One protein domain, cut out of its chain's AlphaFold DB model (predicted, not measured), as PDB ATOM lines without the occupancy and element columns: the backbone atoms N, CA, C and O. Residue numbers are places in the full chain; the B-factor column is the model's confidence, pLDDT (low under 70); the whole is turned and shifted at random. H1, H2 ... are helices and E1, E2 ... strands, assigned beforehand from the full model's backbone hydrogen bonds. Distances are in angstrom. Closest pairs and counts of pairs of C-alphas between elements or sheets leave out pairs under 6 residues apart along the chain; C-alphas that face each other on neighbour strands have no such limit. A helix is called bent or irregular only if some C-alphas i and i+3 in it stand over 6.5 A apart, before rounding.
ATOM      1  N   LEU A  35     -27.754  30.378  27.878       90.44
ATOM      2  CA  LEU A  35     -27.363  31.357  26.872       90.44
ATOM      3  C   LEU A  35     -28.582  32.114  26.335       90.44
ATOM      4  O   LEU A  35     -29.554  31.498  25.891       90.44
ATOM      5  N   THR A  36     -28.502  33.440  26.346       92.12
ATOM      6  CA  THR A  36     -29.515  34.347  25.794       92.12
ATOM      7  C   THR A  36     -29.104  34.916  24.445       92.12
ATOM      8  O   THR A  36     -29.972  35.193  23.618       92.12
ATOM      9  N   ASP A  37     -27.800  35.031  24.196       95.06
ATOM     10  CA  ASP A  37     -27.234  35.642  22.997       95.06
ATOM     11  C   ASP A  37     -26.168  34.726  22.387       95.06
ATOM     12  O   ASP A  37     -25.156  34.410  23.020       95.06
ATOM     13  N   LEU A  38     -26.386  34.312  21.143       94.88
ATOM     14  CA  LEU A  38     -25.456  33.478  20.389       94.88
ATOM     15  C   LEU A  38     -25.036  34.186  19.106       94.88
ATOM     16  O   LEU A  38     -25.887  34.576  18.314       94.88
ATOM     17  N   SER A  39     -23.731  34.274  18.868       94.69
ATOM     18  CA  SER A  39     -23.164  34.623  17.564       94.69
ATOM     19  C   SER A  39     -22.313  33.458  17.073       94.69
ATOM     20  O   SER A  39     -21.321  33.101  17.707       94.69
ATOM     21  N   ILE A  40     -22.730  32.832  15.974       92.38
ATOM     22  CA  ILE A  40     -22.033  31.713  15.335       92.38
ATOM     23  C   ILE A  40     -21.607  32.120  13.933       92.38
ATOM     24  O   ILE A  40     -22.444  32.439  13.102       92.38
ATOM     25  N   HIS A  41     -20.309  32.110  13.655       90.88
ATOM     26  CA  HIS A  41     -19.762  32.315  12.313       90.88
ATOM     27  C   HIS A  41     -19.183  30.981  11.866       90.88
ATOM     28  O   HIS A  41     -18.210  30.501  12.448       90.88
ATOM     29  N   VAL A  42     -19.855  30.336  10.915       88.62
ATOM     30  CA  VAL A  42     -19.627  28.932  10.556       88.62
ATOM     31  C   VAL A  42     -19.629  28.745   9.046       88.62
ATOM     32  O   VAL A  42     -20.230  29.528   8.308       88.62
ATOM     33  N   ILE A  43     -18.996  27.670   8.578       88.62
ATOM     34  CA  ILE A  43     -19.203  27.226   7.202       88.62
ATOM     35  C   ILE A  43     -20.633  26.744   6.968       88.62
ATOM     36  O   ILE A  43     -21.263  26.173   7.861       88.62
ATOM     37  N   SER A  44     -21.129  26.922   5.745       86.75
ATOM     38  CA  SER A  44     -22.498  26.571   5.358       86.75
ATOM     39  C   SER A  44     -22.863  25.118   5.685       86.75
ATOM     40  O   SER A  44     -23.989  24.853   6.103       86.75
ATOM     41  N   THR A  45     -21.917  24.177   5.592       86.31
ATOM     42  CA  THR A  45     -22.124  22.747   5.896       86.31
ATOM     43  C   THR A  45     -22.473  22.460   7.359       86.31
ATOM     44  O   THR A  45     -23.081  21.425   7.645       86.31
ATOM     45  N   VAL A  46     -22.159  23.369   8.288       84.88
ATOM     46  CA  VAL A  46     -22.593  23.276   9.695       84.88
ATOM     47  C   VAL A  46     -24.101  23.473   9.821       84.88
ATOM     48  O   VAL A  46     -24.723  22.863  10.689       84.88
ATOM     49  N   LEU A  47     -24.707  24.254   8.926       82.62
ATOM     50  CA  LEU A  47     -26.144  24.541   8.904       82.62
ATOM     51  C   LEU A  47     -26.974  23.429   8.249       82.62
ATOM     52  O   LEU A  47     -28.132  23.646   7.897       82.62
ATOM     53  N   ARG A  48     -26.413  22.224   8.096       78.38
ATOM     54  CA  ARG A  48     -27.195  21.035   7.746       78.38
ATOM     55  C   ARG A  48     -28.319  20.822   8.761       78.38
ATOM     56  O   ARG A  48     -28.169  21.101   9.952       78.38
ATOM     57  N   GLU A  49     -29.418  20.252   8.275       62.84
ATOM     58  CA  GLU A  49     -30.686  20.087   8.995       62.84
ATOM     59  C   GLU A  49     -30.521  19.538  10.421       62.84
ATOM     60  O   GLU A  49     -31.196  19.997  11.333       62.84
ATOM     61  N   GLY A  50     -29.567  18.631  10.656       69.56
ATOM     62  CA  GLY A  50     -29.325  18.045  11.978       69.56
ATOM     63  C   GLY A  50     -28.917  19.035  13.080       69.56
ATOM     64  O   GLY A  50     -29.231  18.787  14.244       69.56
ATOM     65  N   PHE A  51     -28.239  20.145  12.753       81.19
ATOM     66  CA  PHE A  51     -27.933  21.202  13.730       81.19
ATOM     67  C   PHE A  51     -29.154  22.088  13.976       81.19
ATOM     68  O   PHE A  51     -29.571  22.278  15.118       81.19
ATOM     69  N   LEU A  52     -29.761  22.589  12.896       81.81
ATOM     70  CA  LEU A  52     -30.932  23.465  12.963       81.81
ATOM     71  C   LEU A  52     -32.101  22.785  13.682       81.81
ATOM     72  O   LEU A  52     -32.757  23.417  14.506       81.81
ATOM     73  N   ALA A  53     -32.302  21.484  13.456       79.19
ATOM     74  CA  ALA A  53     -33.337  20.687  14.103       79.19
ATOM     75  C   ALA A  53     -33.213  20.648  15.631       79.19
ATOM     76  O   ALA A  53     -34.227  20.562  16.317       79.19
ATOM     77  N   GLN A  54     -32.001  20.752  16.184       80.94
ATOM     78  CA  GLN A  54     -31.805  20.792  17.638       80.94
ATOM     79  C   GLN A  54     -32.211  22.142  18.244       80.94
ATOM     80  O   GLN A  54     -32.521  22.209  19.431       80.94
ATOM     81  N   LEU A  55     -32.216  23.209  17.441       82.25
ATOM     82  CA  LEU A  55     -32.653  24.546  17.846       82.25
ATOM     83  C   LEU A  55     -34.165  24.759  17.661       82.25
ATOM     84  O   LEU A  55     -34.719  25.676  18.274       82.25
ATOM     85  N   ILE A  56     -34.829  23.925  16.845       82.19
ATOM     86  CA  ILE A  56     -36.283  23.963  16.641       82.19
ATOM     87  C   ILE A  56     -37.001  23.747  17.978       82.19
ATOM     88  O   ILE A  56     -36.698  22.820  18.728       82.19
ATOM     89  N   TYR A  57     -38.010  24.577  18.239       76.19
ATOM     90  CA  TYR A  57     -38.958  24.363  19.326       76.19
ATOM     91  C   TYR A  57     -40.287  23.827  18.791       76.19
ATOM     92  O   TYR A  57     -41.017  24.525  18.096       76.19
ATOM     93  N   THR A  58     -40.636  22.592  19.140       68.69
ATOM     94  CA  THR A  58     -41.974  22.041  18.889       68.69
ATOM     95  C   THR A  58     -42.760  22.018  20.201       68.69
ATOM     96  O   THR A  58     -42.472  21.146  21.029       68.69
ATOM     97  N   VAL A  76     -34.788  20.749  23.504       73.31
ATOM     98  CA  VAL A  76     -34.401  21.893  22.683       73.31
ATOM     99  C   VAL A  76     -33.082  22.484  23.166       73.31
ATOM    100  O   VAL A  76     -32.922  22.824  24.341       73.31
ATOM    101  N   LEU A  77     -32.142  22.629  22.235       84.69
ATOM    102  CA  LEU A  77     -30.854  23.273  22.448       84.69
ATOM    103  C   LEU A  77     -31.064  24.785  22.655       84.69
ATOM    104  O   LEU A  77     -31.826  25.431  21.936       84.69
ATOM    105  N   LEU A  78     -30.385  25.350  23.658       88.56
ATOM    106  CA  LEU A  78     -30.467  26.770  24.036       88.56
ATOM    107  C   LEU A  78     -31.908  27.261  24.272       88.56
ATOM    108  O   LEU A  78     -32.419  28.131  23.554       88.56
ATOM    109  N   PRO A  79     -32.597  26.739  25.296       85.75
ATOM    110  CA  PRO A  79     -33.975  27.124  25.574       85.75
ATOM    111  C   PRO A  79     -34.106  28.617  25.922       85.75
ATOM    112  O   PRO A  79     -35.118  29.220  25.607       85.75
ATOM    113  N   ARG A  80     -33.068  29.267  26.465       87.44
ATOM    114  CA  ARG A  80     -33.095  30.696  26.839       87.44
ATOM    115  C   ARG A  80     -32.677  31.675  25.733       87.44
ATOM    116  O   ARG A  80     -32.603  32.875  25.988       87.44
ATOM    117  N   LEU A  81     -32.427  31.192  24.515       91.38
ATOM    118  CA  LEU A  81     -31.941  32.019  23.409       91.38
ATOM    119  C   LEU A  81     -32.972  33.073  22.975       91.38
ATOM    120  O   LEU A  81     -34.080  32.735  22.557       91.38
ATOM    121  N   LYS A  82     -32.572  34.347  23.014       92.94
ATOM    122  CA  LYS A  82     -33.362  35.518  22.594       92.94
ATOM    123  C   LYS A  82     -32.771  36.225  21.381       92.94
ATOM    124  O   LYS A  82     -33.521  36.842  20.623       92.94
ATOM    125  N   SER A  83     -31.456  36.136  21.204       95.62
ATOM    126  CA  SER A  83     -30.722  36.783  20.124       95.62
ATOM    127  C   SER A  83     -29.815  35.784  19.422       95.62
ATOM    128  O   SER A  83     -29.014  35.107  20.071       95.62
ATOM    129  N   LEU A  84     -29.951  35.686  18.101       95.81
ATOM    130  CA  LEU A  84     -29.162  34.792  17.267       95.81
ATOM    131  C   LEU A  84     -28.519  35.568  16.118       95.81
ATOM    132  O   LEU A  84     -29.205  36.184  15.308       95.81
ATOM    133  N   GLU A  85     -27.201  35.489  16.020       96.06
ATOM    134  CA  GLU A  85     -26.432  35.921  14.863       96.06
ATOM    135  C   GLU A  85     -25.815  34.701  14.173       96.06
ATOM    136  O   GLU A  85     -25.128  33.904  14.813       96.06
ATOM    137  N   ILE A  86     -26.056  34.563  12.869       93.19
ATOM    138  CA  ILE A  86     -25.508  33.496  12.031       93.19
ATOM    139  C   ILE A  86     -24.668  34.122  10.918       93.19
ATOM    140  O   ILE A  86     -25.204  34.718   9.987       93.19
ATOM    141  N   GLY A  87     -23.354  33.967  11.007       92.00
ATOM    142  CA  GLY A  87     -22.420  34.162   9.907       92.00
ATOM    143  C   GLY A  87     -22.322  32.894   9.061       92.00
ATOM    144  O   GLY A  87     -21.982  31.839   9.594       92.00
ATOM    145  N   ILE A  88     -22.616  32.993   7.764       91.06
ATOM    146  CA  ILE A  88     -22.570  31.883   6.804       91.06
ATOM    147  C   ILE A  88     -21.397  32.102   5.855       91.06
ATOM    148  O   ILE A  88     -21.454  32.959   4.975       91.06
ATOM    149  N   ASN A  89     -20.350  31.298   6.012       88.25
ATOM    150  CA  ASN A  89     -19.216  31.265   5.097       88.25
ATOM    151  C   ASN A  89     -19.377  30.091   4.126       88.25
ATOM    152  O   ASN A  89     -19.522  28.947   4.554       88.25
ATOM    153  N   PHE A  90     -19.334  30.332   2.819       86.19
ATOM    154  CA  PHE A  90     -19.340  29.226   1.864       86.19
ATOM    155  C   PHE A  90     -17.964  28.550   1.794       86.19
ATOM    156  O   PHE A  90     -16.914  29.199   1.830       86.19
ATOM    157  N   GLU A  91     -17.964  27.219   1.753       75.50
ATOM    158  CA  GLU A  91     -16.752  26.408   1.842       75.50
ATOM    159  C   GLU A  91     -16.020  26.335   0.500       75.50
ATOM    160  O   GLU A  91     -16.585  25.873  -0.482       75.50
ATOM    161  N   THR A  92     -14.747  26.741   0.446       66.50
ATOM    162  CA  THR A  92     -14.010  26.911  -0.821       66.50
ATOM    163  C   THR A  92     -13.594  25.603  -1.503       66.50
ATOM    164  O   THR A  92     -13.331  25.622  -2.703       66.50
ATOM    165  N   ASN A  93     -13.514  24.490  -0.763       62.50
ATOM    166  CA  ASN A  93     -12.766  23.289  -1.171       62.50
ATOM    167  C   ASN A  93     -13.581  21.978  -1.163       62.50
ATOM    168  O   ASN A  93     -13.008  20.914  -1.391       62.50
ATOM    169  N   ILE A  94     -14.884  22.030  -0.875       61.47
ATOM    170  CA  ILE A  94     -15.784  20.863  -0.813       61.47
ATOM    171  C   ILE A  94     -16.997  21.135  -1.719       61.47
ATOM    172  O   ILE A  94     -17.223  22.286  -2.096       61.47
ATOM    173  N   GLU A  95     -17.728  20.080  -2.112       62.69
ATOM    174  CA  GLU A  95     -19.012  20.188  -2.819       62.69
ATOM    175  C   GLU A  95     -19.850  21.339  -2.254       62.69
ATOM    176  O   GLU A  95     -20.055  21.440  -1.041       62.69
ATOM    177  N   GLU A  96     -20.294  22.214  -3.156       67.38
ATOM    178  CA  GLU A  96     -21.079  23.399  -2.837       67.38
ATOM    179  C   GLU A  96     -22.287  22.999  -1.984       67.38
ATOM    180  O   GLU A  96     -23.186  22.284  -2.430       67.38
ATOM    181  N   PHE A  97     -22.290  23.437  -0.725       80.69
ATOM    182  CA  PHE A  97     -23.425  23.247   0.160       80.69
ATOM    183  C   PHE A  97     -24.130  24.578   0.366       80.69
ATOM    184  O   PHE A  97     -23.620  25.479   1.042       80.69
ATOM    185  N   ILE A  98     -25.325  24.661  -0.201       86.06
ATOM    186  CA  ILE A  98     -26.264  25.749   0.006       86.06
ATOM    187  C   ILE A  98     -27.215  25.333   1.138       86.06
ATOM    188  O   ILE A  98     -27.867  24.292   1.017       86.06
ATOM    189  N   PRO A  99     -27.296  26.093   2.246       85.38
ATOM    190  CA  PRO A  99     -28.235  25.792   3.317       85.38
ATOM    191  C   PRO A  99     -29.682  25.810   2.822       85.38
ATOM    192  O   PRO A  99     -30.071  26.666   2.025       85.38
ATOM    193  N   ASP A 100     -30.498  24.900   3.348       88.06
ATOM    194  CA  ASP A 100     -31.925  24.906   3.059       88.06
ATOM    195  C   ASP A 100     -32.610  26.106   3.735       88.06
ATOM    196  O   ASP A 100     -32.634  26.239   4.965       88.06
ATOM    197  N   THR A 101     -33.169  26.992   2.910       89.56
ATOM    198  CA  THR A 101     -33.855  28.213   3.346       89.56
ATOM    199  C   THR A 101     -35.036  27.888   4.253       89.56
ATOM    200  O   THR A 101     -35.220  28.551   5.278       89.56
ATOM    201  N   ASP A 102     -35.824  26.866   3.912       88.12
ATOM    202  CA  ASP A 102     -37.025  26.521   4.671       88.12
ATOM    203  C   ASP A 102     -36.681  25.962   6.053       88.12
ATOM    204  O   ASP A 102     -37.342  26.320   7.027       88.12
ATOM    205  N   SER A 103     -35.605  25.186   6.184       86.69
ATOM    206  CA  SER A 103     -35.104  24.700   7.474       86.69
ATOM    207  C   SER A 103     -34.678  25.832   8.411       86.69
ATOM    208  O   SER A 103     -35.018  25.817   9.599       86.69
ATOM    209  N   ILE A 104     -33.970  26.848   7.897       89.50
ATOM    210  CA  ILE A 104     -33.586  28.027   8.695       89.50
ATOM    211  C   ILE A 104     -34.838  28.787   9.137       89.50
ATOM    212  O   ILE A 104     -34.967  29.146  10.309       89.50
ATOM    213  N   ILE A 105     -35.777  29.012   8.215       89.88
ATOM    214  CA  ILE A 105     -37.017  29.732   8.508       89.88
ATOM    215  C   ILE A 105     -37.868  28.969   9.516       89.88
ATOM    216  O   ILE A 105     -38.339  29.581  10.469       89.88
ATOM    217  N   ALA A 106     -38.029  27.656   9.361       87.88
ATOM    218  CA  ALA A 106     -38.793  26.822  10.280       87.88
ATOM    219  C   ALA A 106     -38.210  26.876  11.698       87.88
ATOM    220  O   ALA A 106     -38.955  27.038  12.663       87.88
ATOM    221  N   MET A 107     -36.880  26.822  11.832       90.12
ATOM    222  CA  MET A 107     -36.209  27.005  13.120       90.12
ATOM    223  C   MET A 107     -36.529  28.367  13.732       90.12
ATOM    224  O   MET A 107     -36.975  28.430  14.880       90.12
ATOM    225  N   VAL A 108     -36.404  29.444  12.959       91.38
ATOM    226  CA  VAL A 108     -36.686  30.804  13.426       91.38
ATOM    227  C   VAL A 108     -38.167  30.975  13.800       91.38
ATOM    228  O   VAL A 108     -38.471  31.395  14.916       91.38
ATOM    229  N   GLU A 109     -39.097  30.593  12.924       89.50
ATOM    230  CA  GLU A 109     -40.548  30.662  13.155       89.50
ATOM    231  C   GLU A 109     -40.949  29.872  14.409       89.50
ATOM    232  O   GLU A 109     -41.702  30.391  15.237       89.50
ATOM    233  N   SER A 110     -40.375  28.680  14.620       86.00
ATOM    234  CA  SER A 110     -40.648  27.844  15.799       86.00
ATOM    235  C   SER A 110     -40.305  28.533  17.126       86.00
ATOM    236  O   SER A 110     -40.953  28.298  18.145       86.00
ATOM    237  N   ARG A 111     -39.318  29.440  17.111       87.00
ATOM    238  CA  ARG A 111     -38.859  30.194  18.286       87.00
ATOM    239  C   ARG A 111     -39.521  31.563  18.433       87.00
ATOM    240  O   ARG A 111     -39.417  32.166  19.501       87.00
ATOM    241  N   ILE A 112     -40.203  32.062  17.400       85.69
ATOM    242  CA  ILE A 112     -40.921  33.347  17.430       85.69
ATOM    243  C   ILE A 112     -42.417  33.160  17.702       85.69
ATOM    244  O   ILE A 112     -43.012  33.986  18.400       85.69
ATOM    245  N   ALA A 113     -43.033  32.113  17.140       68.19
ATOM    246  CA  ALA A 113     -44.485  31.922  17.065       68.19
ATOM    247  C   ALA A 113     -45.173  31.593  18.403       68.19
ATOM    248  O   ALA A 113     -46.350  31.246  18.409       68.19
ATOM    249  N   TYR A 114     -44.470  31.740  19.527       61.91
ATOM    250  CA  TYR A 114     -44.991  31.482  20.862       61.91
ATOM    251  C   TYR A 114     -46.266  32.310  21.134       61.91
ATOM    252  O   TYR A 114     -46.196  33.546  21.181       61.91
ATOM    253  N   VAL A 127     -38.725  27.882  27.671       79.25
ATOM    254  CA  VAL A 127     -38.179  28.341  26.381       79.25
ATOM    255  C   VAL A 127     -38.521  29.806  26.121       79.25
ATOM    256  O   VAL A 127     -39.682  30.199  26.057       79.25
ATOM    257  N   ASP A 128     -37.489  30.623  25.941       85.06
ATOM    258  CA  ASP A 128     -37.616  32.046  25.663       85.06
ATOM    259  C   ASP A 128     -37.859  32.289  24.161       85.06
ATOM    260  O   ASP A 128     -37.329  31.586  23.288       85.06
ATOM    261  N   LYS A 129     -38.649  33.329  23.862       88.19
ATOM    262  CA  LYS A 129     -38.937  33.779  22.497       88.19
ATOM    263  C   LYS A 129     -37.695  34.394  21.846       88.19
ATOM    264  O   LYS A 129     -37.111  35.345  22.379       88.19
ATOM    265  N   LEU A 130     -37.380  33.946  20.631       92.38
ATOM    266  CA  LEU A 130     -36.375  34.596  19.794       92.38
ATOM    267  C   LEU A 130     -36.903  35.964  19.338       92.38
ATOM    268  O   LEU A 130     -37.962  36.071  18.720       92.38
ATOM    269  N   SER A 131     -36.165  37.016  19.676       93.25
ATOM    270  CA  SER A 131     -36.548  38.417  19.447       93.25
ATOM    271  C   SER A 131     -35.643  39.104  18.421       93.25
ATOM    272  O   SER A 131     -36.065  40.053  17.755       93.25
ATOM    273  N   HIS A 132     -34.417  38.604  18.258       95.69
ATOM    274  CA  HIS A 132     -33.422  39.169  17.355       95.69
ATOM    275  C   HIS A 132     -32.787  38.076  16.495       95.69
ATOM    276  O   HIS A 132     -32.303  37.070  17.016       95.69
ATOM    277  N   LEU A 133     -32.774  38.300  15.181       96.81
ATOM    278  CA  LEU A 133     -32.020  37.517  14.213       96.81
ATOM    279  C   LEU A 133     -31.140  38.437  13.369       96.81
ATOM    280  O   LEU A 133     -31.625  39.376  12.732       96.81
ATOM    281  N   THR A 134     -29.858  38.108  13.303       96.75
ATOM    282  CA  THR A 134     -28.917  38.692  12.353       96.75
ATOM    283  C   THR A 134     -28.332  37.579  11.498       96.75
ATOM    284  O   THR A 134     -27.835  36.589  12.023       96.75
ATOM    285  N   VAL A 135     -28.376  37.724  10.177       95.44
ATOM    286  CA  VAL A 135     -27.694  36.822   9.246       95.44
ATOM    287  C   VAL A 135     -26.635  37.609   8.490       95.44
ATOM    288  O   VAL A 135     -26.927  38.645   7.892       95.44
ATOM    289  N   LEU A 136     -25.401  37.126   8.527       94.25
ATOM    290  CA  LEU A 136     -24.257  37.726   7.858       94.25
ATOM    291  C   LEU A 136     -23.753  36.742   6.806       94.25
ATOM    292  O   LEU A 136     -23.379  35.622   7.135       94.25
ATOM    293  N   ILE A 137     -23.733  37.155   5.545       92.69
ATOM    294  CA  ILE A 137     -23.153  36.371   4.453       92.69
ATOM    295  C   ILE A 137     -22.042  37.238   3.864       92.69
ATOM    296  O   ILE A 137     -22.321  38.077   3.008       92.69
ATOM    297  N   PRO A 138     -20.811  37.156   4.399       87.69
ATOM    298  CA  PRO A 138     -19.788  38.181   4.193       87.69
ATOM    299  C   PRO A 138     -19.171  38.162   2.795       87.69
ATOM    300  O   PRO A 138     -18.514  39.129   2.417       87.69
ATOM    301  N   TYR A 139     -19.338  37.074   2.046       86.00
ATOM    302  CA  TYR A 139     -18.645  36.873   0.785       86.00
ATOM    303  C   TYR A 139     -19.349  35.833  -0.090       86.00
ATOM    304  O   TYR A 139     -19.889  34.856   0.429       86.00
ATOM    305  N   PHE A 140     -19.276  36.035  -1.409       85.94
ATOM    306  CA  PHE A 140     -19.750  35.099  -2.430       85.94
ATOM    307  C   PHE A 140     -18.609  34.732  -3.376       85.94
ATOM    308  O   PHE A 140     -17.897  35.618  -3.865       85.94
ATOM    309  N   ARG A 141     -18.460  33.442  -3.669       81.81
ATOM    310  CA  ARG A 141     -17.495  32.932  -4.652       81.81
ATOM    311  C   ARG A 141     -18.001  33.086  -6.075       81.81
ATOM    312  O   ARG A 141     -17.227  33.406  -6.974       81.81
ATOM    313  N   ASP A 142     -19.287  32.848  -6.270       84.50
ATOM    314  CA  ASP A 142     -19.911  32.803  -7.580       84.50
ATOM    315  C   ASP A 142     -21.323  33.401  -7.558       84.50
ATOM    316  O   ASP A 142     -21.803  33.978  -6.576       84.50
ATOM    317  N   ASN A 143     -21.979  33.313  -8.712       86.44
ATOM    318  CA  ASN A 143     -23.314  33.843  -8.882       86.44
ATOM    319  C   ASN A 143     -24.399  32.946  -8.260       86.44
ATOM    320  O   ASN A 143     -25.459  33.479  -7.943       86.44
ATOM    321  N   SER A 144     -24.190  31.634  -8.072       87.38
ATOM    322  CA  SER A 144     -25.205  30.766  -7.448       87.38
ATOM    323  C   SER A 144     -25.373  31.102  -5.973       87.38
ATOM    324  O   SER A 144     -26.504  31.316  -5.531       87.38
ATOM    325  N   GLU A 145     -24.274  31.268  -5.239       89.50
ATOM    326  CA  GLU A 145     -24.301  31.676  -3.827       89.50
ATOM    327  C   GLU A 145     -24.960  33.044  -3.642       89.50
ATOM    328  O   GLU A 145     -25.767  33.244  -2.730       89.50
ATOM    329  N   ARG A 146     -24.653  33.986  -4.539       89.62
ATOM    330  CA  ARG A 146     -25.257  35.319  -4.525       89.62
ATOM    331  C   ARG A 146     -26.756  35.267  -4.804       89.62
ATOM    332  O   ARG A 146     -27.524  35.889  -4.073       89.62
ATOM    333  N   VAL A 147     -27.170  34.547  -5.848       91.69
ATOM    334  CA  VAL A 147     -28.588  34.391  -6.205       91.69
ATOM    335  C   VAL A 147     -29.347  33.752  -5.048       91.69
ATOM    336  O   VAL A 147     -30.381  34.285  -4.642       91.69
ATOM    337  N   TRP A 148     -28.800  32.688  -4.455       92.69
ATOM    338  CA  TRP A 148     -29.390  32.070  -3.272       92.69
ATOM    339  C   TRP A 148     -29.487  33.054  -2.106       92.69
ATOM    340  O   TRP A 148     -30.539  33.147  -1.487       92.69
ATOM    341  N   ALA A 149     -28.441  33.822  -1.802       93.06
ATOM    342  CA  ALA A 149     -28.448  34.739  -0.665       93.06
ATOM    343  C   ALA A 149     -29.435  35.907  -0.842       93.06
ATOM    344  O   ALA A 149     -30.084  36.338   0.119       93.06
ATOM    345  N   GLU A 150     -29.576  36.415  -2.067       94.38
ATOM    346  CA  GLU A 150     -30.575  37.428  -2.410       94.38
ATOM    347  C   GLU A 150     -32.003  36.867  -2.294       94.38
ATOM    348  O   GLU A 150     -32.873  37.528  -1.710       94.38
ATOM    349  N   GLU A 151     -32.233  35.643  -2.778       95.00
ATOM    350  CA  GLU A 151     -33.510  34.937  -2.647       95.00
ATOM    351  C   GLU A 151     -33.833  34.629  -1.181       95.00
ATOM    352  O   GLU A 151     -34.901  35.003  -0.696       95.00
ATOM    353  N   PHE A 152     -32.888  34.052  -0.440       94.44
ATOM    354  CA  PHE A 152     -32.972  33.787   0.993       94.44
ATOM    355  C   PHE A 152     -33.369  35.050   1.757       94.44
ATOM    356  O   PHE A 152     -34.339  35.035   2.517       94.44
ATOM    357  N   ARG A 153     -32.696  36.183   1.505       95.19
ATOM    358  CA  ARG A 153     -33.039  37.473   2.124       95.19
ATOM    359  C   ARG A 153     -34.481  37.882   1.824       95.19
ATOM    360  O   ARG A 153     -35.186  38.349   2.721       95.19
ATOM    361  N   ALA A 154     -34.912  37.756   0.570       95.00
ATOM    362  CA  ALA A 154     -36.259  38.133   0.154       95.00
ATOM    363  C   ALA A 154     -37.329  37.238   0.802       95.00
ATOM    364  O   ALA A 154     -38.321  37.751   1.333       95.00
ATOM    365  N   VAL A 155     -37.112  35.921   0.806       95.69
ATOM    366  CA  VAL A 155     -38.022  34.929   1.390       95.69
ATOM    367  C   VAL A 155     -38.095  35.089   2.907       95.69
ATOM    368  O   VAL A 155     -39.201  35.184   3.443       95.69
ATOM    369  N   LEU A 156     -36.954  35.212   3.592       94.06
ATOM    370  CA  LEU A 156     -36.887  35.413   5.042       94.06
ATOM    371  C   LEU A 156     -37.648  36.676   5.456       94.06
ATOM    372  O   LEU A 156     -38.501  36.626   6.342       94.06
ATOM    373  N   LYS A 157     -37.405  37.802   4.769       93.19
ATOM    374  CA  LYS A 157     -38.119  39.060   5.031       93.19
ATOM    375  C   LYS A 157     -39.625  38.900   4.831       93.19
ATOM    376  O   LYS A 157     -40.399  39.345   5.671       93.19
ATOM    377  N   LYS A 158     -40.045  38.252   3.740       94.62
ATOM    378  CA  LYS A 158     -41.464  38.036   3.432       94.62
ATOM    379  C   LYS A 158     -42.146  37.151   4.477       94.62
ATOM    380  O   LYS A 158     -43.228  37.507   4.940       94.62
ATOM    381  N   ARG A 159     -41.540  36.018   4.846       93.69
ATOM    382  CA  ARG A 159     -42.125  35.061   5.800       93.69
ATOM    383  C   ARG A 159     -42.174  35.617   7.218       93.69
ATOM    384  O   ARG A 159     -43.192  35.488   7.890       93.69
ATOM    385  N   LEU A 160     -41.133  36.333   7.637       92.19
ATOM    386  CA  LEU A 160     -41.063  36.903   8.982       92.19
ATOM    387  C   LEU A 160     -41.736  38.277   9.113       92.19
ATOM    388  O   LEU A 160     -41.788  38.802  10.223       92.19
ATOM    389  N   GLN A 161     -42.299  38.852   8.040       93.75
ATOM    390  CA  GLN A 161     -42.867  40.210   8.046       93.75
ATOM    391  C   GLN A 161     -43.889  40.422   9.169       93.75
ATOM    392  O   GLN A 161     -43.768  41.375   9.932       93.75
ATOM    393  N   LYS A 162     -44.835  39.489   9.344       91.94
ATOM    394  CA  LYS A 162     -45.839  39.561  10.421       91.94
ATOM    395  C   LYS A 162     -45.192  39.653  11.805       91.94
ATOM    396  O   LYS A 162     -45.699  40.348  12.677       91.94
ATOM    397  N   HIS A 163     -44.096  38.932  12.021       91.06
ATOM    398  CA  HIS A 163     -43.382  38.944  13.290       91.06
ATOM    399  C   HIS A 163     -42.557  40.217  13.468       91.06
ATOM    400  O   HIS A 163     -42.473  40.731  14.583       91.06
ATOM    401  N   ILE A 164     -41.992  40.742  12.378       92.00
ATOM    402  CA  ILE A 164     -41.279  42.021  12.365       92.00
ATOM    403  C   ILE A 164     -42.220  43.156  12.775       92.00
ATOM    404  O   ILE A 164     -41.893  43.942  13.661       92.00
ATOM    405  N   ASP A 165     -43.437  43.161  12.233       91.62
ATOM    406  CA  ASP A 165     -44.484  44.122  12.599       91.62
ATOM    407  C   ASP A 165     -44.908  44.000  14.082       91.62
ATOM    408  O   ASP A 165     -45.474  44.929  14.653       91.62
ATOM    409  N   GLN A 166     -44.603  42.867  14.725       89.25
ATOM    410  CA  GLN A 166     -44.855  42.574  16.142       89.25
ATOM    411  C   GLN A 166     -43.615  42.761  17.038       89.25
ATOM    412  O   GLN A 166     -43.620  42.326  18.192       89.25
ATOM    413  N   GLY A 167     -42.551  43.392  16.530       89.50
ATOM    414  CA  GLY A 167     -41.352  43.737  17.300       89.50
ATOM    415  C   GLY A 167     -40.198  42.733  17.223       89.50
ATOM    416  O   GLY A 167     -39.202  42.922  17.917       89.50
ATOM    417  N   PHE A 168     -40.288  41.688  16.391       93.38
ATOM    418  CA  PHE A 168     -39.119  40.870  16.046       93.38
ATOM    419  C   PHE A 168     -38.159  41.676  15.163       93.38
ATOM    420  O   PHE A 168     -38.578  42.346  14.224       93.38
ATOM    421  N   THR A 169     -36.858  41.596  15.418       95.50
ATOM    422  CA  THR A 169     -35.864  42.257  14.558       95.50
ATOM    423  C   THR A 169     -35.139  41.227  13.706       95.50
ATOM    424  O   THR A 169     -34.683  40.204  14.212       95.50
ATOM    425  N   CYS A 170     -35.041  41.505  12.409       95.19
ATOM    426  CA  CYS A 170     -34.376  40.648  11.439       95.19
ATOM    427  C   CYS A 170     -33.493  41.503  10.535       95.19
ATOM    428  O   CYS A 170     -34.004  42.383   9.836       95.19
ATOM    429  N   THR A 171     -32.190  41.237  10.534       95.56
ATOM    430  CA  THR A 171     -31.235  41.889   9.632       95.56
ATOM    431  C   THR A 171     -30.501  40.835   8.820       95.56
ATOM    432  O   THR A 171     -30.047  39.837   9.370       95.56
ATOM    433  N   VAL A 172     -30.363  41.066   7.516       94.94
ATOM    434  CA  VAL A 172     -29.558  40.221   6.627       94.94
ATOM    435  C   VAL A 172     -28.567  41.107   5.890       94.94
ATOM    436  O   VAL A 172     -28.975  41.962   5.096       94.94
ATOM    437  N   THR A 173     -27.282  40.891   6.140       95.00
ATOM    438  CA  THR A 173     -26.185  41.622   5.501       95.00
ATOM    439  C   THR A 173     -25.503  40.714   4.493       95.00
ATOM    440  O   THR A 173     -25.057  39.621   4.835       95.00
ATOM    441  N   LEU A 174     -25.433  41.185   3.250       92.88
ATOM    442  CA  LEU A 174     -24.782  40.505   2.138       92.88
ATOM    443  C   LEU A 174     -23.479  41.243   1.818       92.88
ATOM    444  O   LEU A 174     -23.490  42.470   1.720       92.88
ATOM    445  N   GLY A 175     -22.382  40.505   1.693       85.12
ATOM    446  CA  GLY A 175     -21.088  41.030   1.277       85.12
ATOM    447  C   GLY A 175     -20.990  41.244  -0.228       85.12
ATOM    448  O   GLY A 175     -21.974  41.150  -0.960       85.12
ATOM    449  N   GLU A 176     -19.789  41.541  -0.704       75.19
ATOM    450  CA  GLU A 176     -19.517  41.659  -2.136       75.19
ATOM    451  C   GLU A 176     -19.025  40.317  -2.699       75.19
ATOM    452  O   GLU A 176     -18.442  39.496  -1.986       75.19
ATOM    453  N   ALA A 177     -19.274  40.076  -3.989       60.47
ATOM    454  CA  ALA A 177     -18.622  38.976  -4.694       60.47
ATOM    455  C   ALA A 177     -17.127  39.291  -4.820       60.47
ATOM    456  O   ALA A 177     -16.776  40.450  -5.064       60.47
ATOM    457  N   SER A 178     -16.240  38.296  -4.721       54.88
ATOM    458  CA  SER A 178     -14.861  38.525  -5.166       54.88
ATOM    459  C   SER A 178     -14.880  38.985  -6.612       54.88
ATOM    460  O   SER A 178     -15.250  38.219  -7.505       54.88
TER     461      SER A 178
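This is residues 35 to 58, 76 to 114 and 127 to 178 of the 182 residues of an uncharacterized protein of Dendrothele bispora (strain CBS 962.96) (UniProt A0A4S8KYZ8). One sheet of four parallel strands makes a wall, with three helices, H2, H3 and H4, side by side in a row over one of its faces and the other face bare. The long H4 packs on the sheet over E3 and E4, H3 and then H2 continue the row farther from the strands, and the short H1 sits at the end of E1. The printed part has 115 residues, with four named helices and four named strands in the order E1 H1 H2 E2 H3 E3 H4 E4; the class is mixed, and the sheet's order is E1 E2 E3 E4. The whole is compact, with a radius of gyration of the C-alphas of 13.8 A, and spans 39 by 27 by 20 A.

In the sheet, E1 is residues 37 to 43, 19.6 A long, beginning at C-alpha 37 (-27.234, 35.642, 22.997). E2 is residues 83 to 89, 19.7 A; E3 is residues 132 to 140, 24.4 A; E4 is residues 169 to 177, 26.1 A, ending at C-alpha 177 (-18.622, 38.976, -4.694). H4 is residues 143 to 164, 29.0 A, from C-alpha 143 (-23.314, 33.843, -8.882). H3 is residues 101 to 112, 16.6 A; H2 is residues 49 to 55, 10.1 A; H1 is residues 44 to 47, 5.5 A.

E1 and E4 are the edge strands. E1 and E2 are parallel at 11 degrees, with N 40 and O 85 2.9 A apart, within hydrogen-bond range. E2 and E3 are parallel at 10 degrees, with N 86 and O 134 at 2.8 A. E3 and E4 are parallel at 6 degrees, with N 135 and O 171 at 2.8 A. E3, H4 and E4 form a strand-helix-strand unit, two parallel neighbour strands with a helix between, and its crossover is right-handed. H4 on one face of the sheet gives two layers, a sheet and a helix over it. H4 has a height over the sheet of 9.6 A and runs along the strands, at 11 degrees to E4 on the local plane; its closest C-alphas to E4 are those of Arg 153 and Val 172, 6.3 A. H4 has a kink of 37 degrees near residue 158 and is irregular, with C-alphas 159 and 162 7.4 A apart. H3 and H4 touch, closest at the C-alphas of Thr 101 and Phe 152, 6.1 A, at a shallow tilt of 24 degrees, the same way. H3, with residues 103 to 107 alone, touches H2, closest at the C-alphas of Met 107 and Leu 52, 6.4 A, at a shallow tilt of 9 degrees, the same way. H2 is not on the sheet; H3 only just is not, with 4 pairs of C-alphas within 10 A. H1 only grazes the sheet with residues 44 to 47. In H3 every O i to N i+4 pair is within hydrogen-bond range; in H4 16 of 18 are, in H2 1 of 3, beside 3 of 4 O i to N i+3 pairs, and H1 is too short for such a pair.

The two C-alphas farthest apart are those of Asn 93 and Gln 166, 41.2 A. Residues 59 to 75 and 115 to 126 are not printed; the gaps are 8.5 A from C-alpha 58 to C-alpha 76 and 9.3 A from C-alpha 114 to C-alpha 127. Of the links that are printed whole, E2 to H3 is long, with 11 residues. The mean pLDDT of the printed part is 86.6; it is under 70 at residues 49 to 50, 58, 92 to 96, 113 to 114 and 177 to 178.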